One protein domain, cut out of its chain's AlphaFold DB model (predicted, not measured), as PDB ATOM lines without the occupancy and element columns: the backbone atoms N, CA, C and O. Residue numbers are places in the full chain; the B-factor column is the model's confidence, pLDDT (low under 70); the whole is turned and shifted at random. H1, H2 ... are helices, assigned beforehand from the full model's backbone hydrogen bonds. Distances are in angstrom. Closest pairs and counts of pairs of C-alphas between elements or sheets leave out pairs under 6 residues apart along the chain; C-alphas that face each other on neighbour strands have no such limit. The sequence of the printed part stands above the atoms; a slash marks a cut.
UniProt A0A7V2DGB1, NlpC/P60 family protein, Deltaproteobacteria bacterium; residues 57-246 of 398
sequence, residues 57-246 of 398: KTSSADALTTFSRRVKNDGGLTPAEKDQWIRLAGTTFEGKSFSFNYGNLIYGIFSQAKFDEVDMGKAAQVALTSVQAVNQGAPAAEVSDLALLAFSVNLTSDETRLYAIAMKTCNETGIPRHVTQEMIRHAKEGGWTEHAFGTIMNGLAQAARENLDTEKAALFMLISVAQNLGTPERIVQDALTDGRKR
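Overview. This is residues 57 to 246 of the 398 residues of the protein "NlpC/P60 family protein" of Deltaproteobacteria bacterium (UniProt A0A7V2DGB1). The chain winds in stacked turns of helices, a solenoid whose helices make two rows side by side along the longest axis: H1, H3, H5 with H6, H8 and H10 in one row, H2, H4, H7, H9 and H11 in the other. The stack turns in the middle, where the start of H7, residues 157 to 161, meets the last part of H4, residues 129 to 134, at a corner with a steep tilt of 69 degrees, and the two short helices H5 and H6 make up one turn's place in the first row. Look for 190 printed residues with eleven named helices, H1 to H11 in order, and no named strand: the class is all helix. The whole is compact, with a radius of gyration of the C-alphas of 18.8 A, yet elongated in outline, 59 by 32 by 27 A.

Along the chain. Find C-alpha 60 at (176.453, 183.313, 179.619); from there H1 runs to residue 73, and H2 follows at residues 79 to 93, 21.2 A long. H3 is residues 103 to 115, and H4, residues 120 to 135, is 22.2 A long. H5 is residues 140 to 145 and H6 residues 147 to 152, each 8.8 A. H7 begins at C-alpha 157, (188.930, 178.844, 166.565), and runs 22.5 A to residue 172. Read on to H8 at 177 to 189, H9 at 194 to 209, 22.3 A long, H10 at 214 to 226, and H11 at 232 to 246, ending at C-alpha 246, (188.766, 178.984, 127.694).

Arrangement. H1 to H4 form an up-and-down bundle, each helix running against the one before. H1 and H2 are a hairpin at a shallow tilt of 16 degrees, C-alphas 71 and 82 closest at 5.9 A. H3 touches H1 with residues 103 to 107 alone, Phe 67 and Gly 103 having the closest C-alphas, 4.3 A apart. H4 is the hub, touching H2, H3, H5, H6 and H7. Its residues 129 to 134 alone touch H7, C-alphas 133 and 157 closest at 4.7 A, at a steep tilt of 69 degrees, only just short of about perpendicular. H7 to H11 form a second up-and-down bundle. There H7 and H9 touch at 10 degrees, C-alphas 170 and 205 closest at 5.7 A, and H8 and H10 at 6 degrees, C-alphas 179 and 215 closest at 6.6 A. In H1 to H11 every O i to N i+4 pair is within hydrogen-bond range.

Size, cuts and confidence. The C-alphas of Pro 79 and Lys 245, the two farthest apart, are 60.3 A from each other. The printed part has no cut and no long link. The mean pLDDT of the printed part is 87.9; look for low confidence, under 70, at residues 57, 116 and 246.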
ATOM      1  N   LYS A  57     179.015 193.080 176.392       60.50
ATOM      2  CA  LYS A  57     179.165 191.618 176.408       60.50
ATOM      3  C   LYS A  57     177.846 190.985 176.858       60.50
ATOM      4  O   LYS A  57     177.289 191.399 177.872       60.50
ATOM      5  N   THR A  58     177.371 189.982 176.132       71.81
ATOM      6  CA  THR A  58     176.222 189.180 176.557       71.81
ATOM      7  C   THR A  58     176.678 188.202 177.637       71.81
ATOM      8  O   THR A  58     177.727 187.561 177.501       71.81
ATOM      9  N   SER A  59     175.918 188.099 178.729       74.12
ATOM     10  CA  SER A  59     176.234 187.154 179.801       74.12
ATOM     11  C   SER A  59     175.991 185.711 179.334       74.12
ATOM     12  O   SER A  59     175.112 185.455 178.504       74.12
ATOM     13  N   SER A  60     176.740 184.739 179.870       73.88
ATOM     14  CA  SER A  60     176.453 183.313 179.619       73.88
ATOM     15  C   SER A  60     175.031 182.937 180.010       73.88
ATOM     16  O   SER A  60     174.423 182.106 179.343       73.88
ATOM     17  N   ALA A  61     174.482 183.572 181.047       75.62
ATOM     18  CA  ALA A  61     173.121 183.328 181.503       75.62
ATOM     19  C   ALA A  61     172.079 183.653 180.418       75.62
ATOM     20  O   ALA A  61     171.168 182.855 180.181       75.62
ATOM     21  N   ASP A  62     172.242 184.762 179.694       83.81
ATOM     22  CA  ASP A  62     171.303 185.174 178.640       83.81
ATOM     23  C   ASP A  62     171.363 184.237 177.422       83.81
ATOM     24  O   ASP A  62     170.333 183.822 176.867       83.81
ATOM     25  N   ALA A  63     172.576 183.842 177.029       88.75
ATOM     26  CA  ALA A  63     172.793 182.927 175.912       88.75
ATOM     27  C   ALA A  63     172.310 181.499 176.229       88.75
ATOM     28  O   ALA A  63     171.612 180.887 175.416       88.75
ATOM     29  N   LEU A  64     172.593 180.988 177.432       91.00
ATOM     30  CA  LEU A  64     172.113 179.680 177.891       91.00
ATOM     31  C   LEU A  64     170.595 179.652 178.086       91.00
ATOM     32  O   LEU A  64     169.965 178.626 177.823       91.00
ATOM     33  N   THR A  65     169.980 180.774 178.467       93.25
ATOM     34  CA  THR A  65     168.514 180.912 178.498       93.25
ATOM     35  C   THR A  65     167.925 180.802 177.093       93.25
ATOM     36  O   THR A  65     166.943 180.085 176.883       93.25
ATOM     37  N   THR A  66     168.545 181.468 176.115       93.31
ATOM     38  CA  THR A  66     168.139 181.401 174.702       93.31
ATOM     39  C   THR A  66     168.239 179.969 174.171       93.31
ATOM     40  O   THR A  66     167.260 179.442 173.642       93.31
ATOM     41  N   PHE A  67     169.373 179.301 174.397       95.31
ATOM     42  CA  PHE A  67     169.576 177.898 174.032       95.31
ATOM     43  C   PHE A  67     168.562 176.964 174.701       95.31
ATOM     44  O   PHE A  67     167.885 176.194 174.023       95.31
ATOM     45  N   SER A  68     168.387 177.075 176.021       95.44
ATOM     46  CA  SER A  68     167.465 176.222 176.782       95.44
ATOM     47  C   SER A  68     166.028 176.348 176.284       95.44
ATOM     48  O   SER A  68     165.302 175.357 176.235       95.44
ATOM     49  N   ARG A  69     165.607 177.554 175.882       96.44
ATOM     50  CA  ARG A  69     164.291 177.778 175.272       96.44
ATOM     51  C   ARG A  69     164.152 177.032 173.943       96.44
ATOM     52  O   ARG A  69     163.129 176.387 173.731       96.44
ATOM     53  N   ARG A  70     165.168 177.091 173.074       96.88
ATOM     54  CA  ARG A  70     165.182 176.372 171.787       96.88
ATOM     55  C   ARG A  70     165.108 174.858 171.995       96.88
ATOM     56  O   ARG A  70     164.228 174.227 171.426       96.88
ATOM     57  N   VAL A  71     165.936 174.308 172.885       96.19
ATOM     58  CA  VAL A  71     165.952 172.870 173.212       96.19
ATOM     59  C   VAL A  71     164.613 172.393 173.780       96.19
ATOM     60  O   VAL A  71     164.094 171.360 173.365       96.19
ATOM     61  N   LYS A  72     164.004 173.146 174.705       95.50
ATOM     62  CA  LYS A  72     162.701 172.778 175.289       95.50
ATOM     63  C   LYS A  72     161.585 172.724 174.247       95.50
ATOM     64  O   LYS A  72     160.743 171.827 174.320       95.50
ATOM     65  N   ASN A  73     161.615 173.638 173.282       95.25
ATOM     66  CA  ASN A  73     160.623 173.742 172.215       95.25
ATOM     67  C   ASN A  73     160.874 172.779 171.046       95.25
ATOM     68  O   ASN A  73     160.032 172.681 170.158       95.25
ATOM     69  N   ASP A  74     162.004 172.070 171.036       92.75
ATOM     70  CA  ASP A  74     162.325 171.108 169.990       92.75
ATOM     71  C   ASP A  74     161.443 169.856 170.122       92.75
ATOM     72  O   ASP A  74     161.473 169.154 171.140       92.75
ATOM     73  N   GLY A  75     160.612 169.597 169.112       91.62
ATOM     74  CA  GLY A  75     159.730 168.429 169.066       91.62
ATOM     75  C   GLY A  75     160.448 167.124 168.712       91.62
ATOM     76  O   GLY A  75     159.895 166.055 168.956       91.62
ATOM     77  N   GLY A  76     161.664 167.201 168.163       89.81
ATOM     78  CA  GLY A  76     162.479 166.048 167.779       89.81
ATOM     79  C   GLY A  76     163.317 165.468 168.918       89.81
ATOM     80  O   GLY A  76     163.933 164.423 168.736       89.81
ATOM     81  N   LEU A  77     163.337 166.118 170.087       93.50
ATOM     82  CA  LEU A  77     164.104 165.676 171.251       93.50
ATOM     83  C   LEU A  77     163.207 165.050 172.318       93.50
ATOM     84  O   LEU A  77     162.197 165.623 172.742       93.50
ATOM     85  N   THR A  78     163.635 163.904 172.835       95.88
ATOM     86  CA  THR A  78     163.057 163.303 174.039       95.88
ATOM     87  C   THR A  78     163.370 164.155 175.279       95.88
ATOM     88  O   THR A  78     164.351 164.905 175.292       95.88
ATOM     89  N   PRO A  79     162.591 164.038 176.372       96.25
ATOM     90  CA  PRO A  79     162.893 164.743 177.621       96.25
ATOM     91  C   PRO A  79     164.319 164.491 178.138       96.25
ATOM     92  O   PRO A  79     164.999 165.426 178.556       96.25
ATOM     93  N   ALA A  80     164.808 163.251 178.032       94.94
ATOM     94  CA  ALA A  80     166.156 162.888 178.461       94.94
ATOM     95  C   ALA A  80     167.248 163.586 177.630       94.94
ATOM     96  O   ALA A  80     168.231 164.074 178.192       94.94
ATOM     97  N   GLU A  81     167.063 163.678 176.310       95.00
ATOM     98  CA  GLU A  81     167.987 164.387 175.416       95.00
ATOM     99  C   GLU A  81     167.983 165.891 175.686       95.00
ATOM    100  O   GLU A  81     169.050 166.501 175.766       95.00
ATOM    101  N   LYS A  82     166.802 166.487 175.907       96.81
ATOM    102  CA  LYS A  82     166.675 167.905 176.277       96.81
ATOM    103  C   LYS A  82     167.481 168.220 177.530       96.81
ATOM    104  O   LYS A  82     168.282 169.158 177.539       96.81
ATOM    105  N   ASP A  83     167.316 167.406 178.567       95.94
ATOM    106  CA  ASP A  83     168.041 167.574 179.821       95.94
ATOM    107  C   ASP A  83     169.550 167.360 179.644       95.94
ATOM    108  O   ASP A  83     170.355 168.094 180.223       95.94
ATOM    109  N   GLN A  84     169.957 166.385 178.827       95.62
ATOM    110  CA  GLN A  84     171.364 166.146 178.506       95.62
ATOM    111  C   GLN A  84     171.997 167.357 177.815       95.62
ATOM    112  O   GLN A  84     173.072 167.793 178.229       95.62
ATOM    113  N   TRP A  85     171.344 167.916 176.797       97.06
ATOM    114  CA  TRP A  85     171.859 169.059 176.042       97.06
ATOM    115  C   TRP A  85     171.983 170.302 176.912       97.06
ATOM    116  O   TRP A  85     173.018 170.966 176.881       97.06
ATOM    117  N   ILE A  86     170.957 170.596 177.718       96.12
ATOM    118  CA  ILE A  86     170.956 171.741 178.636       96.12
ATOM    119  C   ILE A  86     172.087 171.610 179.658       96.12
ATOM    120  O   ILE A  86     172.846 172.563 179.840       96.12
ATOM    121  N   ARG A  87     172.255 170.433 180.279       95.31
ATOM    122  CA  ARG A  87     173.367 170.193 181.214       95.31
ATOM    123  C   ARG A  87     174.722 170.361 180.536       95.31
ATOM    124  O   ARG A  87     175.588 171.047 181.071       95.31
ATOM    125  N   LEU A  88     174.904 169.766 179.360       95.94
ATOM    126  CA  LEU A  88     176.175 169.808 178.646       95.94
ATOM    127  C   LEU A  88     176.554 171.235 178.230       95.94
ATOM    128  O   LEU A  88     177.685 171.666 178.467       95.94
ATOM    129  N   ALA A  89     175.603 171.996 177.684       94.44
ATOM    130  CA  ALA A  89     175.810 173.403 177.364       94.44
ATOM    131  C   ALA A  89     176.124 174.228 178.619       94.44
ATOM    132  O   ALA A  89     177.059 175.025 178.591       94.44
ATOM    133  N   GLY A  90     175.421 173.986 179.731       93.62
ATOM    134  CA  GLY A  90     175.741 174.581 181.032       93.62
ATOM    135  C   GLY A  90     177.201 174.344 181.408       93.62
ATOM    136  O   GLY A  90     177.975 175.290 181.479       93.62
ATOM    137  N   THR A  91     177.626 173.083 181.504       94.62
ATOM    138  CA  THR A  91     179.012 172.741 181.887       94.62
ATOM    139  C   THR A  91     180.082 173.317 180.955       94.62
ATOM    140  O   THR A  91     181.195 173.598 181.395       94.62
ATOM    141  N   THR A  92     179.764 173.514 179.674       93.94
ATOM    142  CA  THR A  92     180.734 173.969 178.669       93.94
ATOM    143  C   THR A  92     180.826 175.495 178.595       93.94
ATOM    144  O   THR A  92     181.903 176.024 178.321       93.94
ATOM    145  N   PHE A  93     179.727 176.217 178.829       93.38
ATOM    146  CA  PHE A  93     179.639 177.666 178.600       93.38
ATOM    147  C   PHE A  93     179.424 178.502 179.865       93.38
ATOM    148  O   PHE A  93     179.566 179.724 179.807       93.38
ATOM    149  N   GLU A  94     179.117 177.889 181.007       89.25
ATOM    150  CA  GLU A  94     178.945 178.604 182.271       89.25
ATOM    151  C   GLU A  94     180.207 179.402 182.644       89.25
ATOM    152  O   GLU A  94     181.344 178.960 182.463       89.25
ATOM    153  N   GLY A  95     180.005 180.647 183.084       85.19
ATOM    154  CA  GLY A  95     181.087 181.584 183.399       85.19
ATOM    155  C   GLY A  95     181.823 182.169 182.184       85.19
ATOM    156  O   GLY A  95     182.698 183.016 182.362       85.19
ATOM    157  N   LYS A  96     181.478 181.776 180.948       86.88
ATOM    158  CA  LYS A  96     182.053 182.356 179.722       86.88
ATOM    159  C   LYS A  96     181.190 183.507 179.208       86.88
ATOM    160  O   LYS A  96     179.963 183.421 179.206       86.88
ATOM    161  N   SER A  97     181.825 184.572 178.725       83.75
ATOM    162  CA  SER A  97     181.137 185.760 178.202       83.75
ATOM    163  C   SER A  97     181.706 186.153 176.846       83.75
ATOM    164  O   SER A  97     182.925 186.231 176.684       83.75
ATOM    165  N   PHE A  98     180.819 186.442 175.897       86.81
ATOM    166  CA  PHE A  98     181.157 186.771 174.512       86.81
ATOM    167  C   PHE A  98     180.438 188.055 174.073       86.81
ATOM    168  O   PHE A  98     179.542 188.550 174.759       86.81
ATOM    169  N   SER A  99     180.854 188.635 172.950       85.69
ATOM    170  CA  SER A  99     180.331 189.910 172.435       85.69
ATOM    171  C   SER A  99     178.934 189.828 171.803       85.69
ATOM    172  O   SER A  99     178.426 190.844 171.335       85.69
ATOM    173  N   PHE A 100     178.312 188.647 171.773       86.25
ATOM    174  CA  PHE A 100     177.017 188.404 171.139       86.25
ATOM    175  C   PHE A 100     176.240 187.288 171.854       86.25
ATOM    176  O   PHE A 100     176.815 186.494 172.606       86.25
ATOM    177  N   ASN A 101     174.932 187.195 171.595       87.56
ATOM    178  CA  ASN A 101     174.114 186.081 172.068       87.56
ATOM    179  C   ASN A 101     174.352 184.841 171.195       87.56
ATOM    180  O   ASN A 101     173.913 184.765 170.051       87.56
ATOM    181  N   TYR A 102     175.035 183.847 171.754       90.88
ATOM    182  CA  TYR A 102     175.423 182.626 171.050       90.88
ATOM    183  C   TYR A 102     174.431 181.464 171.205       90.88
ATOM    184  O   TYR A 102     174.682 180.386 170.670       90.88
ATOM    185  N   GLY A 103     173.302 181.657 171.897       91.75
ATOM    186  CA  GLY A 103     172.349 180.583 172.201       91.75
ATOM    187  C   GLY A 103     171.779 179.882 170.961       91.75
ATOM    188  O   GLY A 103     171.647 178.659 170.943       91.75
ATOM    189  N   ASN A 104     171.489 180.644 169.903       91.56
ATOM    190  CA  ASN A 104     170.990 180.091 168.640       91.56
ATOM    191  C   ASN A 104     172.074 179.326 167.870       91.56
ATOM    192  O   ASN A 104     171.786 178.271 167.308       91.56
ATOM    193  N   LEU A 105     173.316 179.820 167.889       91.75
ATOM    194  CA  LEU A 105     174.450 179.164 167.234       91.75
ATOM    195  C   LEU A 105     174.724 177.794 167.863       91.75
ATOM    196  O   LEU A 105     174.808 176.795 167.154       91.75
ATOM    197  N   ILE A 106     174.799 177.728 169.196       94.69
ATOM    198  CA  ILE A 106     175.053 176.454 169.882       94.69
ATOM    199  C   ILE A 106     173.891 175.466 169.694       94.69
ATOM    200  O   ILE A 106     174.131 174.275 169.522       94.69
ATOM    201  N   TYR A 107     172.643 175.954 169.631       94.19
ATOM    202  CA  TYR A 107     171.485 175.121 169.294       94.19
ATOM    203  C   TYR A 107     171.592 174.533 167.884       94.19
ATOM    204  O   TYR A 107     171.366 173.335 167.718       94.19
ATOM    205  N   GLY A 108     171.964 175.341 166.886       88.69
ATOM    206  CA  GLY A 108     172.146 174.873 165.508       88.69
ATOM    207  C   GLY A 108     173.181 173.752 165.411       88.69
ATOM    208  O   GLY A 108     172.899 172.697 164.847       88.69
ATOM    209  N   ILE A 109     174.335 173.933 166.058       90.19
ATOM    210  CA  ILE A 109     175.424 172.944 166.076       90.19
ATOM    211  C   ILE A 109     174.987 171.645 166.768       90.19
ATOM    212  O   ILE A 109     175.242 170.562 166.252       90.19
ATOM    213  N   PHE A 110     174.301 171.726 167.912       93.56
ATOM    214  CA  PHE A 110     173.821 170.534 168.624       93.56
ATOM    215  C   PHE A 110     172.759 169.779 167.816       93.56
ATOM    216  O   PHE A 110     172.781 168.551 167.758       93.56
ATOM    217  N   SER A 111     171.862 170.516 167.157       88.62
ATOM    218  CA  SER A 111     170.824 169.945 166.293       88.62
ATOM    219  C   SER A 111     171.427 169.179 165.124       88.62
ATOM    220  O   SER A 111     171.011 168.059 164.837       88.62
ATOM    221  N   GLN A 112     172.454 169.750 164.499       82.00
ATOM    222  CA  GLN A 112     173.175 169.099 163.416       82.00
ATOM    223  C   GLN A 112     173.935 167.861 163.900       82.00
ATOM    224  O   GLN A 112     173.763 166.786 163.340       82.00
ATOM    225  N   ALA A 113     174.667 167.970 165.011       86.62
ATOM    226  CA  ALA A 113     175.358 166.831 165.614       86.62
ATOM    227  C   ALA A 113     174.418 165.650 165.890       86.62
ATOM    228  O   ALA A 113     174.781 164.505 165.644       86.62
ATOM    229  N   LYS A 114     173.197 165.914 166.365       85.88
ATOM    230  CA  LYS A 114     172.193 164.872 166.590       85.88
ATOM    231  C   LYS A 114     171.713 164.220 165.302       85.88
ATOM    232  O   LYS A 114     171.546 163.003 165.284       85.88
ATOM    233  N   PHE A 115     171.477 165.013 164.263       75.00
ATOM    234  CA  PHE A 115     171.089 164.496 162.954       75.00
ATOM    235  C   PHE A 115     172.175 163.588 162.361       75.00
ATOM    236  O   PHE A 115     171.861 162.533 161.823       75.00
ATOM    237  N   ASP A 116     173.442 163.960 162.542       69.62
ATOM    238  CA  ASP A 116     174.604 163.221 162.038       69.62
ATOM    239  C   ASP A 116     175.146 162.161 163.021       69.62
ATOM    240  O   ASP A 116     176.248 161.645 162.830       69.62
ATOM    241  N   GLU A 117     174.403 161.853 164.093       84.62
ATOM    242  CA  GLU A 117     174.770 160.876 165.135       84.62
ATOM    243  C   GLU A 117     176.159 161.113 165.769       84.62
ATOM    244  O   GLU A 117     176.849 160.192 166.215       84.62
ATOM    245  N   VAL A 118     176.583 162.374 165.838       82.31
ATOM    246  CA  VAL A 118     177.849 162.794 166.442       82.31
ATOM    247  C   VAL A 118     177.738 162.776 167.967       82.31
ATOM    248  O   VAL A 118     176.724 163.164 168.552       82.31
ATOM    249  N   ASP A 119     178.823 162.376 168.634       90.56
ATOM    250  CA  ASP A 119     178.939 162.477 170.088       90.56
ATOM    251  C   ASP A 119     178.673 163.915 170.572       90.56
ATOM    252  O   ASP A 119     179.319 164.876 170.142       90.56
ATOM    253  N   MET A 120     177.736 164.070 171.509       92.31
ATOM    254  CA  MET A 120     177.332 165.395 171.982       92.31
ATOM    255  C   MET A 120     178.457 166.124 172.724       92.31
ATOM    256  O   MET A 120     178.507 167.352 172.679       92.31
ATOM    257  N   GLY A 121     179.388 165.408 173.366       92.25
ATOM    258  CA  GLY A 121     180.578 166.011 173.977       92.25
ATOM    259  C   GLY A 121     181.469 166.678 172.930       92.25
ATOM    260  O   GLY A 121     181.883 167.829 173.093       92.25
ATOM    261  N   LYS A 122     181.682 166.005 171.795       90.25
ATOM    262  CA  LYS A 122     182.340 166.596 170.623       90.25
ATOM    263  C   LYS A 122     181.550 167.780 170.061       90.25
ATOM    264  O   LYS A 122     182.156 168.801 169.735       90.25
ATOM    265  N   ALA A 123     180.222 167.686 170.003       92.06
ATOM    266  CA  ALA A 123     179.370 168.792 169.568       92.06
ATOM    267  C   ALA A 123     179.531 170.037 170.454       92.06
ATOM    268  O   ALA A 123     179.643 171.151 169.942       92.06
ATOM    269  N   ALA A 124     179.628 169.854 171.773       94.25
ATOM    270  CA  ALA A 124     179.886 170.935 172.721       94.25
ATOM    271  C   ALA A 124     181.259 171.588 172.505       94.25
ATOM    272  O   ALA A 124     181.367 172.815 172.523       94.25
ATOM    273  N   GLN A 125     182.292 170.789 172.226       92.69
ATOM    274  CA  GLN A 125     183.619 171.311 171.907       92.69
ATOM    275  C   GLN A 125     183.619 172.121 170.603       92.69
ATOM    276  O   GLN A 125     184.165 173.224 170.569       92.69
ATOM    277  N   VAL A 126     182.983 171.612 169.545       92.25
ATOM    278  CA  VAL A 126     182.840 172.337 168.269       92.25
ATOM    279  C   VAL A 126     182.027 173.614 168.451       92.25
ATOM    280  O   VAL A 126     182.399 174.657 167.910       92.25
ATOM    281  N   ALA A 127     180.968 173.578 169.260       94.31
ATOM    282  CA  ALA A 127     180.186 174.757 169.601       94.31
ATOM    283  C   ALA A 127     181.041 175.811 170.318       94.31
ATOM    284  O   ALA A 127     180.973 176.989 169.971       94.31
ATOM    285  N   LEU A 128     181.889 175.411 171.269       93.75
ATOM    286  CA  LEU A 128     182.781 176.336 171.968       93.75
ATOM    287  C   LEU A 128     183.776 176.993 171.004       93.75
ATOM    288  O   LEU A 128     183.897 178.220 170.997       93.75
ATOM    289  N   THR A 129     184.429 176.194 170.160       93.75
ATOM    290  CA  THR A 129     185.344 176.688 169.122       93.75
ATOM    291  C   THR A 129     184.640 177.657 168.169       93.75
ATOM    292  O   THR A 129     185.181 178.711 167.833       93.75
ATOM    293  N   SER A 130     183.407 177.341 167.777       94.00
ATOM    294  CA  SER A 130     182.586 178.164 166.887       94.00
ATOM    295  C   SER A 130     182.242 179.515 167.512       94.00
ATOM    296  O   SER A 130     182.402 180.556 166.879       94.00
ATOM    297  N   VAL A 131     181.830 179.529 168.784       94.00
ATOM    298  CA  VAL A 131     181.534 180.774 169.508       94.00
ATOM    299  C   VAL A 131     182.789 181.636 169.660       94.00
ATOM    300  O   VAL A 131     182.722 182.853 169.476       94.00
ATOM    301  N   GLN A 132     183.941 181.022 169.939       94.12
ATOM    302  CA  GLN A 132     185.225 181.727 169.981       94.12
ATOM    303  C   GLN A 132     185.567 182.357 168.627       94.12
ATOM    304  O   GLN A 132     185.920 183.535 168.592       94.12
ATOM    305  N   ALA A 133     185.398 181.620 167.528       93.94
ATOM    306  CA  ALA A 133     185.648 182.121 166.179       93.94
ATOM    307  C   ALA A 133     184.755 183.326 165.838       93.94
ATOM    308  O   ALA A 133     185.249 184.354 165.371       93.94
ATOM    309  N   VAL A 134     183.449 183.249 166.123       93.00
ATOM    310  CA  VAL A 134     182.519 184.372 165.894       93.00
ATOM    311  C   VAL A 134     182.881 185.575 166.760       93.00
ATOM    312  O   VAL A 134     182.904 186.704 166.276       93.00
ATOM    313  N   ASN A 135     183.269 185.353 168.017       91.94
ATOM    314  CA  ASN A 135     183.736 186.425 168.895       91.94
ATOM    315  C   ASN A 135     185.031 187.093 168.384       91.94
ATOM    316  O   ASN A 135     185.275 188.259 168.684       91.94
ATOM    317  N   GLN A 136     185.845 186.380 167.604       91.06
ATOM    318  CA  GLN A 136     187.020 186.911 166.901       91.06
ATOM    319  C   GLN A 136     186.679 187.541 165.530       91.06
ATOM    320  O   GLN A 136     187.586 187.925 164.791       91.06
ATOM    321  N   GLY A 137     185.397 187.655 165.167       90.12
ATOM    322  CA  GLY A 137     184.937 188.291 163.929       90.12
ATOM    323  C   GLY A 137     184.597 187.329 162.787       90.12
ATOM    324  O   GLY A 137     184.423 187.785 161.656       90.12
ATOM    325  N   ALA A 138     184.500 186.019 163.040       91.56
ATOM    326  CA  ALA A 138     183.968 185.091 162.045       91.56
ATOM    327  C   ALA A 138     182.478 185.378 161.783       91.56
ATOM    328  O   ALA A 138     181.726 185.634 162.729       91.56
ATOM    329  N   PRO A 139     182.016 185.310 160.528       90.31
ATOM    330  CA  PRO A 139     180.609 185.507 160.232       90.31
ATOM    331  C   PRO A 139     179.801 184.267 160.673       90.31
ATOM    332  O   PRO A 139     180.119 183.128 160.336       90.31
ATOM    333  N   ALA A 140     178.791 184.490 161.522       87.75
ATOM    334  CA  ALA A 140     178.131 183.421 162.280       87.75
ATOM    335  C   ALA A 140     177.359 182.416 161.409       87.75
ATOM    336  O   ALA A 140     177.289 181.240 161.766       87.75
ATOM    337  N   ALA A 141     176.805 182.863 160.278       86.25
ATOM    338  CA  ALA A 141     176.092 181.994 159.345       86.25
ATOM    339  C   ALA A 141     177.040 180.949 158.733       86.25
ATOM    340  O   ALA A 141     176.758 179.755 158.766       86.25
ATOM    341  N   GLU A 142     178.217 181.377 158.279       89.00
ATOM    342  CA  GLU A 142     179.226 180.499 157.691       89.00
ATOM    343  C   GLU A 142     179.883 179.592 158.734       89.00
ATOM    344  O   GLU A 142     180.226 178.457 158.423       89.00
ATOM    345  N   VAL A 143     180.029 180.052 159.982       89.56
ATOM    346  CA  VAL A 143     180.481 179.182 161.082       89.56
ATOM    347  C   VAL A 143     179.485 178.048 161.328       89.56
ATOM    348  O   VAL A 143     179.905 176.913 161.543       89.56
ATOM    349  N   SER A 144     178.181 178.326 161.255       84.12
ATOM    350  CA  SER A 144     177.159 177.278 161.340       84.12
ATOM    351  C   SER A 144     177.270 176.294 160.171       84.12
ATOM    352  O   SER A 144     177.218 175.088 160.388       84.12
ATOM    353  N   ASP A 145     177.488 176.781 158.947       79.00
ATOM    354  CA  ASP A 145     177.664 175.928 157.761       79.00
ATOM    355  C   ASP A 145     178.955 175.084 157.810       79.00
ATOM    356  O   ASP A 145     179.030 174.010 157.205       79.00
ATOM    357  N   LEU A 146     179.977 175.541 158.542       84.31
ATOM    358  CA  LEU A 146     181.220 174.803 158.784       84.31
ATOM    359  C   LEU A 146     181.093 173.695 159.826       84.31
ATOM    360  O   LEU A 146     182.001 172.867 159.912       84.31
ATOM    361  N   ALA A 147     180.017 173.653 160.612       78.81
ATOM    362  CA  ALA A 147     179.920 172.748 161.753       78.81
ATOM    363  C   ALA A 147     180.053 171.266 161.352       78.81
ATOM    364  O   ALA A 147     180.787 170.533 162.013       78.81
ATOM    365  N   LEU A 148     179.472 170.848 160.217       70.62
ATOM    366  CA  LEU A 148     179.667 169.496 159.658       70.62
ATOM    367  C   LEU A 148     181.138 169.168 159.441       70.62
ATOM    368  O   LEU A 148     181.634 168.112 159.843       70.62
ATOM    369  N   LEU A 149     181.850 170.093 158.799       71.06
ATOM    370  CA  LEU A 149     183.265 169.921 158.535       71.06
ATOM    371  C   LEU A 149     184.032 169.885 159.859       71.06
ATOM    372  O   LEU A 149     184.841 168.984 160.045       71.06
ATOM    373  N   ALA A 150     183.713 170.764 160.810       80.00
ATOM    374  CA  ALA A 150     184.318 170.797 162.141       80.00
ATOM    375  C   ALA A 150     184.062 169.525 162.976       80.00
ATOM    376  O   ALA A 150     184.880 169.174 163.831       80.00
ATOM    377  N   PHE A 151     182.972 168.790 162.726       81.12
ATOM    378  CA  PHE A 151     182.777 167.460 163.309       81.12
ATOM    379  C   PHE A 151     183.697 166.420 162.672       81.12
ATOM    380  O   PHE A 151     184.168 165.523 163.364       81.12
ATOM    381  N   SER A 152     183.988 166.513 161.378       75.19
ATOM    382  CA  SER A 152     184.877 165.557 160.702       75.19
ATOM    383  C   SER A 152     186.361 165.834 160.964       75.19
ATOM    384  O   SER A 152     187.136 164.910 161.218       75.19
ATOM    385  N   VAL A 153     186.746 167.110 160.971       71.06
ATOM    386  CA  VAL A 153     188.118 167.578 161.130       71.06
ATOM    387  C   VAL A 153     188.177 168.537 162.311       71.06
ATOM    388  O   VAL A 153     187.462 169.530 162.355       71.06
ATOM    389  N   ASN A 154     189.021 168.243 163.301       81.38
ATOM    390  CA  ASN A 154     189.145 169.078 164.499       81.38
ATOM    391  C   ASN A 154     189.735 170.449 164.125       81.38
ATOM    392  O   ASN A 154     190.954 170.579 163.961       81.38
ATOM    393  N   LEU A 155     188.870 171.452 163.972       87.56
ATOM    394  CA  LEU A 155     189.255 172.831 163.683       87.56
ATOM    395  C   LEU A 155     189.550 173.601 164.973       87.56
ATOM    396  O   LEU A 155     188.875 173.418 165.989       87.56
ATOM    397  N   THR A 156     190.544 174.484 164.931       91.31
ATOM    398  CA  THR A 156     190.758 175.508 165.966       91.31
ATOM    399  C   THR A 156     189.827 176.705 165.747       91.31
ATOM    400  O   THR A 156     189.179 176.820 164.702       91.31
ATOM    401  N   SER A 157     189.743 177.626 166.716       91.00
ATOM    402  CA  SER A 157     188.930 178.844 166.565       91.00
ATOM    403  C   SER A 157     189.461 179.731 165.441       91.00
ATOM    404  O   SER A 157     188.679 180.268 164.659       91.00
ATOM    405  N   ASP A 158     190.784 179.814 165.305       91.38
ATOM    406  CA  ASP A 158     191.437 180.628 164.284       91.38
ATOM    407  C   ASP A 158     191.240 180.027 162.885       91.38
ATOM    408  O   ASP A 158     190.917 180.760 161.951       91.38
ATOM    409  N   GLU A 159     191.339 178.698 162.749       93.00
ATOM    410  CA  GLU A 159     191.007 177.989 161.504       93.00
ATOM    411  C   GLU A 159     189.529 178.170 161.148       93.00
ATOM    412  O   GLU A 159     189.207 178.535 160.021       93.00
ATOM    413  N   THR A 160     188.627 177.992 162.117       93.12
ATOM    414  CA  THR A 160     187.179 178.181 161.922       93.12
ATOM    415  C   THR A 160     186.877 179.601 161.445       93.12
ATOM    416  O   THR A 160     186.112 179.791 160.501       93.12
ATOM    417  N   ARG A 161     187.520 180.610 162.047       94.44
ATOM    418  CA  ARG A 161     187.390 182.015 161.647       94.44
ATOM    419  C   ARG A 161     187.903 182.250 160.233       94.44
ATOM    420  O   ARG A 161     187.193 182.845 159.424       94.44
ATOM    421  N   LEU A 162     189.118 181.794 159.932       93.25
ATOM    422  CA  LEU A 162     189.739 181.933 158.615       93.25
ATOM    423  C   LEU A 162     188.870 181.298 157.521       93.25
ATOM    424  O   LEU A 162     188.601 181.922 156.492       93.25
ATOM    425  N   TYR A 163     188.395 180.078 157.761       94.44
ATOM    426  CA  TYR A 163     187.575 179.323 156.819       94.44
ATOM    427  C   TYR A 163     186.192 179.951 156.634       94.44
ATOM    428  O   TYR A 163     185.738 180.065 155.497       94.44
ATOM    429  N   ALA A 164     185.561 180.453 157.698       93.31
ATOM    430  CA  ALA A 164     184.269 181.137 157.607       93.31
ATOM    431  C   ALA A 164     184.358 182.437 156.786       93.31
ATOM    432  O   ALA A 164     183.485 182.722 155.968       93.31
ATOM    433  N   ILE A 165     185.440 183.209 156.946       92.62
ATOM    434  CA  ILE A 165     185.685 184.425 156.150       92.62
ATOM    435  C   ILE A 165     185.876 184.079 154.665       92.62
ATOM    436  O   ILE A 165     185.310 184.744 153.790       92.62
ATOM    437  N   ALA A 166     186.639 183.024 154.369       92.62
ATOM    438  CA  ALA A 166     186.815 182.547 153.001       92.62
ATOM    439  C   ALA A 166     185.495 182.043 152.396       92.62
ATOM    440  O   ALA A 166     185.205 182.355 151.240       92.62
ATOM    441  N   MET A 167     184.671 181.332 153.176       90.19
ATOM    442  CA  MET A 167     183.341 180.891 152.749       90.19
ATOM    443  C   MET A 167     182.435 182.052 152.397       90.19
ATOM    444  O   MET A 167     181.850 182.052 151.317       90.19
ATOM    445  N   LYS A 168     182.376 183.067 153.259       92.31
ATOM    446  CA  LYS A 168     181.583 184.266 153.004       92.31
ATOM    447  C   LYS A 168     181.996 184.931 151.691       92.31
ATOM    448  O   LYS A 168     181.157 185.178 150.832       92.31
ATOM    449  N   THR A 169     183.301 185.121 151.498       92.06
ATOM    450  CA  THR A 169     183.856 185.713 150.269       92.06
ATOM    451  C   THR A 169     183.494 184.894 149.024       92.06
ATOM    452  O   THR A 169     183.171 185.449 147.972       92.06
ATOM    453  N   CYS A 170     183.535 183.562 149.121       88.25
ATOM    454  CA  CYS A 170     183.172 182.677 148.015       88.25
ATOM    455  C   CYS A 170     181.669 182.716 147.706       88.25
ATOM    456  O   CYS A 170     181.286 182.833 146.543       88.25
ATOM    457  N   ASN A 171     180.823 182.703 148.737       86.00
ATOM    458  CA  ASN A 171     179.373 182.805 148.594       86.00
ATOM    459  C   ASN A 171     178.967 184.135 147.938       86.00
ATOM    460  O   ASN A 171     178.171 184.145 147.002       86.00
ATOM    461  N   GLU A 172     179.558 185.253 148.373       90.75
ATOM    462  CA  GLU A 172     179.300 186.591 147.815       90.75
ATOM    463  C   GLU A 172     179.758 186.731 146.353       90.75
ATOM    464  O   GLU A 172     179.262 187.590 145.627       90.75
ATOM    465  N   THR A 173     180.683 185.880 145.900       90.25
ATOM    466  CA  THR A 173     181.157 185.849 144.507       90.25
ATOM    467  C   THR A 173     180.450 184.805 143.641       90.25
ATOM    468  O   THR A 173     180.767 184.693 142.459       90.25
ATOM    469  N   GLY A 174     179.472 184.074 144.187       85.56
ATOM    470  CA  GLY A 174     178.686 183.082 143.448       85.56
ATOM    471  C   GLY A 174     179.378 181.729 143.261       85.56
ATOM    472  O   GLY A 174     178.927 180.927 142.444       85.56
ATOM    473  N   ILE A 175     180.458 181.453 143.999       86.44
ATOM    474  CA  ILE A 175     181.105 180.137 143.980       86.44
ATOM    475  C   ILE A 175     180.174 179.120 144.658       86.44
ATOM    476  O   ILE A 175     179.694 179.383 145.765       86.44
ATOM    477  N   PRO A 176     179.928 177.945 144.049       78.31
ATOM    478  CA  PRO A 176     179.113 176.914 144.675       78.31
ATOM    479  C   PRO A 176     179.691 176.444 146.017       78.31
ATOM    480  O   PRO A 176     180.893 176.194 146.140       78.31
ATOM    481  N   ARG A 177     178.821 176.265 147.019       74.12
ATOM    482  CA  ARG A 177     179.216 175.927 148.401       74.12
ATOM    483  C   ARG A 177     180.087 174.673 148.493       74.12
ATOM    484  O   ARG A 177     181.047 174.665 149.261       74.12
ATOM    485  N   HIS A 178     179.781 173.639 147.703       72.44
ATOM    486  CA  HIS A 178     180.540 172.384 147.704       72.44
ATOM    487  C   HIS A 178     181.997 172.599 147.297       72.44
ATOM    488  O   HIS A 178     182.888 172.035 147.922       72.44
ATOM    489  N   VAL A 179     182.264 173.475 146.322       78.75
ATOM    490  CA  VAL A 179     183.632 173.793 145.885       78.75
ATOM    491  C   VAL A 179     184.428 174.357 147.054       78.75
ATOM    492  O   VAL A 179     185.514 173.882 147.366       78.75
ATOM    493  N   THR A 180     183.873 175.352 147.737       86.88
ATOM    494  CA  THR A 180     184.514 175.993 148.884       86.88
ATOM    495  C   THR A 180     184.751 175.013 150.035       86.88
ATOM    496  O   THR A 180     185.826 175.027 150.632       86.88
ATOM    497  N   GLN A 181     183.786 174.140 150.333       80.12
ATOM    498  CA  GLN A 181     183.926 173.123 151.381       80.12
ATOM    499  C   GLN A 181     185.041 172.116 151.067       80.12
ATOM    500  O   GLN A 181     185.843 171.810 151.951       80.12
ATOM    501  N   GLU A 182     185.148 171.657 149.818       76.50
ATOM    502  CA  GLU A 182     186.224 170.752 149.394       76.50
ATOM    503  C   GLU A 182     187.599 171.444 149.440       76.50
ATOM    504  O   GLU A 182     188.570 170.867 149.935       76.50
ATOM    505  N   MET A 183     187.690 172.722 149.049       88.38
ATOM    506  CA  MET A 183     188.927 173.507 149.207       88.38
ATOM    507  C   MET A 183     189.390 173.562 150.667       88.38
ATOM    508  O   MET A 183     190.575 173.379 150.953       88.38
ATOM    509  N   ILE A 184     188.462 173.792 151.599       89.88
ATOM    510  CA  ILE A 184     188.763 173.874 153.032       89.88
ATOM    511  C   ILE A 184     189.186 172.511 153.581       89.88
ATOM    512  O   ILE A 184     190.175 172.429 154.314       89.88
ATOM    513  N   ARG A 185     188.487 171.435 153.201       81.62
ATOM    514  CA  ARG A 185     188.865 170.067 153.575       81.62
ATOM    515  C   ARG A 185     190.304 169.766 153.164       81.62
ATOM    516  O   ARG A 185     191.105 169.367 154.008       81.62
ATOM    517  N   HIS A 186     190.659 170.029 151.908       82.75
ATOM    518  CA  HIS A 186     192.017 169.799 151.416       82.75
ATOM    519  C   HIS A 186     193.060 170.693 152.064       82.75
ATOM    520  O   HIS A 186     194.178 170.237 152.306       82.75
ATOM    521  N   ALA A 187     192.707 171.935 152.383       91.00
ATOM    522  CA  ALA A 187     193.597 172.809 153.121       91.00
ATOM    523  C   ALA A 187     193.906 172.246 154.513       91.00
ATOM    524  O   ALA A 187     195.071 172.198 154.910       91.00
ATOM    525  N   LYS A 188     192.884 171.751 155.223       88.88
ATOM    526  CA  LYS A 188     193.045 171.165 156.557       88.88
ATOM    527  C   LYS A 188     193.820 169.847 156.524       88.88
ATOM    528  O   LYS A 188     194.783 169.685 157.269       88.88
ATOM    529  N   GLU A 189     193.430 168.911 155.665       84.00
ATOM    530  CA  GLU A 189     194.067 167.590 155.557       84.00
ATOM    531  C   GLU A 189     195.480 167.663 154.973       84.00
ATOM    532  O   GLU A 189     196.369 166.907 155.369       84.00
ATOM    533  N   GLY A 190     195.690 168.584 154.032       83.31
ATOM    534  CA  GLY A 190     196.979 168.844 153.406       83.31
ATOM    535  C   GLY A 190     197.912 169.707 154.253       83.31
ATOM    536  O   GLY A 190     199.051 169.914 153.844       83.31
ATOM    537  N   GLY A 191     197.449 170.223 155.399       89.69
ATOM    538  CA  GLY A 191     198.239 171.084 156.279       89.69
ATOM    539  C   GLY A 191     198.695 172.374 155.599       89.69
ATOM    540  O   GLY A 191     199.856 172.767 155.732       89.69
ATOM    541  N   TRP A 192     197.817 173.008 154.819       92.06
ATOM    542  CA  TRP A 192     198.142 174.255 154.134       92.06
ATOM    543  C   TRP A 192     198.405 175.360 155.155       92.06
ATOM    544  O   TRP A 192     197.723 175.468 156.173       92.06
ATOM    545  N   THR A 193     199.379 176.219 154.862       92.62
ATOM    546  CA  THR A 193     199.599 177.425 155.663       92.62
ATOM    547  C   THR A 193     198.440 178.406 155.470       92.62
ATOM    548  O   THR A 193     197.803 178.417 154.414       92.62
ATOM    549  N   GLU A 194     198.193 179.277 156.455       92.25
ATOM    550  CA  GLU A 194     197.190 180.350 156.345       92.25
ATOM    551  C   GLU A 194     197.417 181.209 155.091       92.25
ATOM    552  O   GLU A 194     196.471 181.510 154.366       92.25
ATOM    553  N   HIS A 195     198.682 181.513 154.777       92.75
ATOM    554  CA  HIS A 195     199.061 182.228 153.556       92.75
ATOM    555  C   HIS A 195     198.675 181.463 152.284       92.75
ATOM    556  O   HIS A 195     198.068 182.033 151.382       92.75
ATOM    557  N   ALA A 196     198.989 180.166 152.203       94.12
ATOM    558  CA  ALA A 196     198.649 179.358 151.034       94.12
ATOM    559  C   ALA A 196     197.132 179.255 150.842       94.12
ATOM    560  O   ALA A 196     196.640 179.473 149.735       94.12
ATOM    561  N   PHE A 197     196.394 178.984 151.920       96.19
ATOM    562  CA  PHE A 197     194.936 178.942 151.897       96.19
ATOM    563  C   PHE A 197     194.336 180.283 151.464       96.19
ATOM    564  O   PHE A 197     193.558 180.321 150.513       96.19
ATOM    565  N   GLY A 198     194.741 181.384 152.103       94.94
ATOM    566  CA  GLY A 198     194.249 182.721 151.780       94.94
ATOM    567  C   GLY A 198     194.509 183.098 150.323       94.94
ATOM    568  O   GLY A 198     193.591 183.535 149.629       94.94
ATOM    569  N   THR A 199     195.725 182.867 149.822       96.38
ATOM    570  CA  THR A 199     196.084 183.142 148.423       96.38
ATOM    571  C   THR A 199     195.215 182.349 147.453       96.38
ATOM    572  O   THR A 199     194.651 182.926 146.522       96.38
ATOM    573  N   ILE A 200     195.056 181.046 147.684       97.12
ATOM    574  CA  ILE A 200     194.290 180.167 146.799       97.12
ATOM    575  C   ILE A 200     192.797 180.530 146.806       97.12
ATOM    576  O   ILE A 200     192.202 180.679 145.739       97.12
ATOM    577  N   MET A 201     192.197 180.745 147.981       97.00
ATOM    578  CA  MET A 201     190.778 181.106 148.092       97.00
ATOM    579  C   MET A 201     190.477 182.478 147.482       97.00
ATOM    580  O   MET A 201     189.479 182.639 146.779       97.00
ATOM    581  N   ASN A 202     191.365 183.458 147.668       95.75
ATOM    582  CA  ASN A 202     191.240 184.764 147.018       95.75
ATOM    583  C   ASN A 202     191.372 184.659 145.493       95.75
ATOM    584  O   ASN A 202     190.649 185.346 144.767       95.75
ATOM    585  N   GLY A 203     192.257 183.782 145.011       96.12
ATOM    586  CA  GLY A 203     192.394 183.454 143.596       96.12
ATOM    587  C   GLY A 203     191.143 182.806 143.008       96.12
ATOM    588  O   GLY A 203     190.730 183.151 141.902       96.12
ATOM    589  N   LEU A 204     190.492 181.916 143.757       96.06
ATOM    590  CA  LEU A 204     189.228 181.309 143.350       96.06
ATOM    591  C   LEU A 204     188.102 182.352 143.271       96.06
ATOM    592  O   LEU A 204     187.397 182.426 142.265       96.06
ATOM    593  N   ALA A 205     187.986 183.224 144.278       95.44
ATOM    594  CA  ALA A 205     187.050 184.349 144.259       95.44
ATOM    595  C   ALA A 205     187.336 185.325 143.101       95.44
ATOM    596  O   ALA A 205     186.417 185.908 142.526       95.44
ATOM    597  N   GLN A 206     188.606 185.502 142.722       95.44
ATOM    598  CA  GLN A 206     188.976 186.259 141.528       95.44
ATOM    599  C   GLN A 206     188.504 185.565 140.247       95.44
ATOM    600  O   GLN A 206     187.953 186.241 139.382       95.44
ATOM    601  N   ALA A 207     188.664 184.244 140.137       93.25
ATOM    602  CA  ALA A 207     188.174 183.485 138.989       93.25
ATOM    603  C   ALA A 207     186.660 183.679 138.799       93.25
ATOM    604  O   ALA A 207     186.212 183.939 137.685       93.25
ATOM    605  N   ALA A 208     185.899 183.654 139.897       93.19
ATOM    606  CA  ALA A 208     184.463 183.920 139.888       93.19
ATOM    607  C   ALA A 208     184.130 185.338 139.391       93.19
ATOM    608  O   ALA A 208     183.319 185.504 138.484       93.19
ATOM    609  N   ARG A 209     184.816 186.368 139.913       93.56
ATOM    610  CA  ARG A 209     184.640 187.768 139.470       93.56
ATOM    611  C   ARG A 209     184.974 187.986 137.993       93.56
ATOM    612  O   ARG A 209     184.429 188.891 137.368       93.56
ATOM    613  N   GLU A 210     185.865 187.173 137.439       93.50
ATOM    614  CA  GLU A 210     186.233 187.189 136.022       93.50
ATOM    615  C   GLU A 210     185.307 186.322 135.142       93.50
ATOM    616  O   GLU A 210     185.576 186.162 133.952       93.50
ATOM    617  N   ASN A 211     184.204 185.790 135.692       89.62
ATOM    618  CA  ASN A 211     183.278 184.862 135.027       89.62
ATOM    619  C   ASN A 211     183.979 183.617 134.450       89.62
ATOM    620  O   ASN A 211     183.611 183.114 133.386       89.62
ATOM    621  N   LEU A 212     185.020 183.136 135.131       86.75
ATOM    622  CA  LEU A 212     185.702 181.897 134.776       86.75
ATOM    623  C   LEU A 212     184.993 180.701 135.418       86.75
ATOM    624  O   LEU A 212     184.286 180.828 136.413       86.75
ATOM    625  N   ASP A 213     185.231 179.512 134.866       81.94
ATOM    626  CA  ASP A 213     184.737 178.256 135.433       81.94
ATOM    627  C   ASP A 213     185.450 177.956 136.765       81.94
ATOM    628  O   ASP A 213     186.597 177.494 136.800       81.94
ATOM    629  N   THR A 214     184.774 178.268 137.873       84.56
ATOM    630  CA  THR A 214     185.322 178.180 139.233       84.56
ATOM    631  C   THR A 214     185.581 176.746 139.669       84.56
ATOM    632  O   THR A 214     186.519 176.508 140.420       84.56
ATOM    633  N   GLU A 215     184.806 175.775 139.183       77.88
ATOM    634  CA  GLU A 215     185.035 174.364 139.500       77.88
ATOM    635  C   GLU A 215     186.329 173.868 138.855       77.88
ATOM    636  O   GLU A 215     187.140 173.199 139.501       77.88
ATOM    637  N   LYS A 216     186.579 174.246 137.595       75.75
ATOM    638  CA  LYS A 216     187.851 173.943 136.921       75.75
ATOM    639  C   LYS A 216     189.027 174.674 137.561       75.75
ATOM    640  O   LYS A 216     190.095 174.078 137.698       75.75
ATOM    641  N   ALA A 217     188.847 175.935 137.953       84.06
ATOM    642  CA  ALA A 217     189.885 176.703 138.637       84.06
ATOM    643  C   ALA A 217     190.236 176.083 140.000       84.06
ATOM    644  O   ALA A 217     191.413 175.856 140.277       84.06
ATOM    645  N   ALA A 218     189.234 175.739 140.814       84.88
ATOM    646  CA  ALA A 218     189.423 175.072 142.100       84.88
ATOM    647  C   ALA A 218     190.130 173.724 141.931       84.88
ATOM    648  O   ALA A 218     191.143 173.477 142.583       84.88
ATOM    649  N   LEU A 219     189.672 172.892 140.989       76.56
ATOM    650  CA  LEU A 219     190.314 171.613 140.686       76.56
ATOM    651  C   LEU A 219     191.787 171.795 140.303       76.56
ATOM    652  O   LEU A 219     192.650 171.059 140.784       76.56
ATOM    653  N   PHE A 220     192.091 172.794 139.467       78.56
ATOM    654  CA  PHE A 220     193.472 173.098 139.114       78.56
ATOM    655  C   PHE A 220     194.315 173.446 140.336       78.56
ATOM    656  O   PHE A 220     195.425 172.927 140.496       78.56
ATOM    657  N   MET A 221     193.793 174.326 141.189       87.94
ATOM    658  CA  MET A 221     194.482 174.786 142.387       87.94
ATOM    659  C   MET A 221     194.742 173.623 143.350       87.94
ATOM    660  O   MET A 221     195.878 173.449 143.788       87.94
ATOM    661  N   LEU A 222     193.739 172.777 143.602       80.31
ATOM    662  CA  LEU A 222     193.847 171.594 144.461       80.31
ATOM    663  C   LEU A 222     194.930 170.630 143.990       80.31
ATOM    664  O   LEU A 222     195.827 170.274 144.757       80.31
ATOM    665  N   ILE A 223     194.874 170.241 142.715       71.88
ATOM    666  CA  ILE A 223     195.850 169.323 142.128       71.88
ATOM    667  C   ILE A 223     197.250 169.934 142.199       71.88
ATOM    668  O   ILE A 223     198.207 169.249 142.563       71.88
ATOM    669  N   SER A 224     197.377 171.223 141.885       76.31
ATOM    670  CA  SER A 224     198.671 171.895 141.871       76.31
ATOM    671  C   SER A 224     199.292 171.995 143.259       76.31
ATOM    672  O   SER A 224     200.490 171.743 143.393       76.31
ATOM    673  N   VAL A 225     198.503 172.290 144.298       81.25
ATOM    674  CA  VAL A 225     199.011 172.314 145.675       81.25
ATOM    675  C   VAL A 225     199.378 170.901 146.138       81.25
ATOM    676  O   VAL A 225     200.483 170.695 146.635       81.25
ATOM    677  N   ALA A 226     198.517 169.905 145.903       72.94
ATOM    678  CA  ALA A 226     198.772 168.517 146.305       72.94
ATOM    679  C   ALA A 226     200.032 167.915 145.652       72.94
ATOM    680  O   ALA A 226     200.693 167.055 146.236       72.94
ATOM    681  N   GLN A 227     200.371 168.365 144.445       70.81
ATOM    682  CA  GLN A 227     201.552 167.932 143.693       70.81
ATOM    683  C   GLN A 227     202.759 168.872 143.849       70.81
ATOM    684  O   GLN A 227     203.805 168.613 143.252       70.81
ATOM    685  N   ASN A 228     202.637 169.942 144.644       77.69
ATOM    686  CA  ASN A 228     203.665 170.970 144.821       77.69
ATOM    687  C   ASN A 228     204.165 171.555 143.480       77.69
ATOM    688  O   ASN A 228     205.369 171.675 143.244       77.69
ATOM    689  N   LEU A 229     203.238 171.888 142.574       76.31
ATOM    690  CA  LEU A 229     203.526 172.376 141.212       76.31
ATOM    691  C   LEU A 229     203.842 173.880 141.140       76.31
ATOM    692  O   LEU A 229     203.828 174.464 140.059       76.31
ATOM    693  N   GLY A 230     204.142 174.519 142.270       81.00
ATOM    694  CA  GLY A 230     204.493 175.933 142.341       81.00
ATOM    695  C   GLY A 230     204.128 176.551 143.685       81.00
ATOM    696  O   GLY A 230     203.591 175.882 144.566       81.00
ATOM    697  N   THR A 231     204.413 177.845 143.836       92.50
ATOM    698  CA  THR A 231     203.922 178.618 144.983       92.50
ATOM    699  C   THR A 231     202.414 178.873 144.846       92.50
ATOM    700  O   THR A 231     201.901 178.852 143.722       92.50
ATOM    701  N   PRO A 232     201.686 179.155 145.944       93.88
ATOM    702  CA  PRO A 232     200.260 179.482 145.893       93.88
ATOM    703  C   PRO A 232     199.918 180.579 144.871       93.88
ATOM    704  O   PRO A 232     198.953 180.455 144.122       93.88
ATOM    705  N   GLU A 233     200.749 181.614 144.765       95.81
ATOM    706  CA  GLU A 233     200.568 182.724 143.823       95.81
ATOM    707  C   GLU A 233     200.703 182.243 142.382       95.81
ATOM    708  O   GLU A 233     199.898 182.606 141.524       95.81
ATOM    709  N   ARG A 234     201.711 181.404 142.110       88.00
ATOM    710  CA  ARG A 234     201.923 180.850 140.773       88.00
ATOM    711  C   ARG A 234     200.752 179.969 140.360       88.00
ATOM    712  O   ARG A 234     200.283 180.087 139.234       88.00
ATOM    713  N   ILE A 235     200.265 179.146 141.284       89.12
ATOM    714  CA  ILE A 235     199.111 178.275 141.075       89.12
ATOM    715  C   ILE A 235     197.869 179.105 140.734       89.12
ATOM    716  O   ILE A 235     197.195 178.815 139.750       89.12
ATOM    717  N   VAL A 236     197.593 180.176 141.484       93.88
ATOM    718  CA  VAL A 236     196.471 181.076 141.173       93.88
ATOM    719  C   VAL A 236     196.636 181.717 139.797       93.88
ATOM    720  O   VAL A 236     195.703 181.703 138.998       93.88
ATOM    721  N   GLN A 237     197.820 182.249 139.485       92.12
ATOM    722  CA  GLN A 237     198.076 182.890 138.192       92.12
ATOM    723  C   GLN A 237     197.906 181.925 137.017       92.12
ATOM    724  O   GLN A 237     197.313 182.294 135.999       92.12
ATOM    725  N   ASP A 238     198.394 180.693 137.156       83.81
ATOM    726  CA  ASP A 238     198.250 179.659 136.133       83.81
ATOM    727  C   ASP A 238     196.773 179.258 135.963       83.81
ATOM    728  O   ASP A 238     196.305 179.185 134.825       83.81
ATOM    729  N   ALA A 239     196.015 179.123 137.059       84.81
ATOM    730  CA  ALA A 239     194.579 178.832 137.025       84.81
ATOM    731  C   ALA A 239     193.776 179.920 136.294       84.81
ATOM    732  O   ALA A 239     192.962 179.622 135.420       84.81
ATOM    733  N   LEU A 240     194.022 181.192 136.623       91.06
ATOM    734  CA  LEU A 240     193.335 182.332 136.009       91.06
ATOM    735  C   LEU A 240     193.707 182.481 134.534       91.06
ATOM    736  O   LEU A 240     192.843 182.691 133.684       91.06
ATOM    737  N   THR A 241     194.994 182.343 134.209       86.19
ATOM    738  CA  THR A 241     195.477 182.411 132.824       86.19
ATOM    739  C   THR A 241     194.855 181.316 131.970       86.19
ATOM    740  O   THR A 241     194.458 181.573 130.834       86.19
ATOM    741  N   ASP A 242     194.766 180.098 132.498       77.50
ATOM    742  CA  ASP A 242     194.117 178.995 131.804       77.50
ATOM    743  C   ASP A 242     192.608 179.216 131.645       77.50
ATOM    744  O   ASP A 242     192.085 179.055 130.541       77.50
ATOM    745  N   GLY A 243     191.925 179.663 132.701       78.19
ATOM    746  CA  GLY A 243     190.500 179.984 132.646       78.19
ATOM    747  C   GLY A 243     190.183 181.032 131.576       78.19
ATOM    748  O   GLY A 243     189.274 180.828 130.773       78.19
ATOM    749  N   ARG A 244     190.981 182.104 131.475       86.00
ATOM    750  CA  ARG A 244     190.806 183.162 130.460       86.00
ATOM    751  C   ARG A 244     190.952 182.664 129.026       86.00
ATOM    752  O   ARG A 244     190.258 183.160 128.147       86.00
ATOM    753  N   LYS A 245     191.827 181.685 128.776       74.88
ATOM    754  CA  LYS A 245     191.980 181.082 127.437       74.88
ATOM    755  C   LYS A 245     190.737 180.313 126.995       74.88
ATOM    756  O   LYS A 245     190.534 180.131 125.801       74.88
ATOM    757  N   ARG A 246     189.935 179.838 127.949       66.50
ATOM    758  CA  ARG A 246     188.766 178.984 127.694       66.50
ATOM    759  C   ARG A 246     187.435 179.659 127.939       66.50
ATOM    760  O   ARG A 246     186.409 179.074 127.599       66.50
TER     761      ARG A 246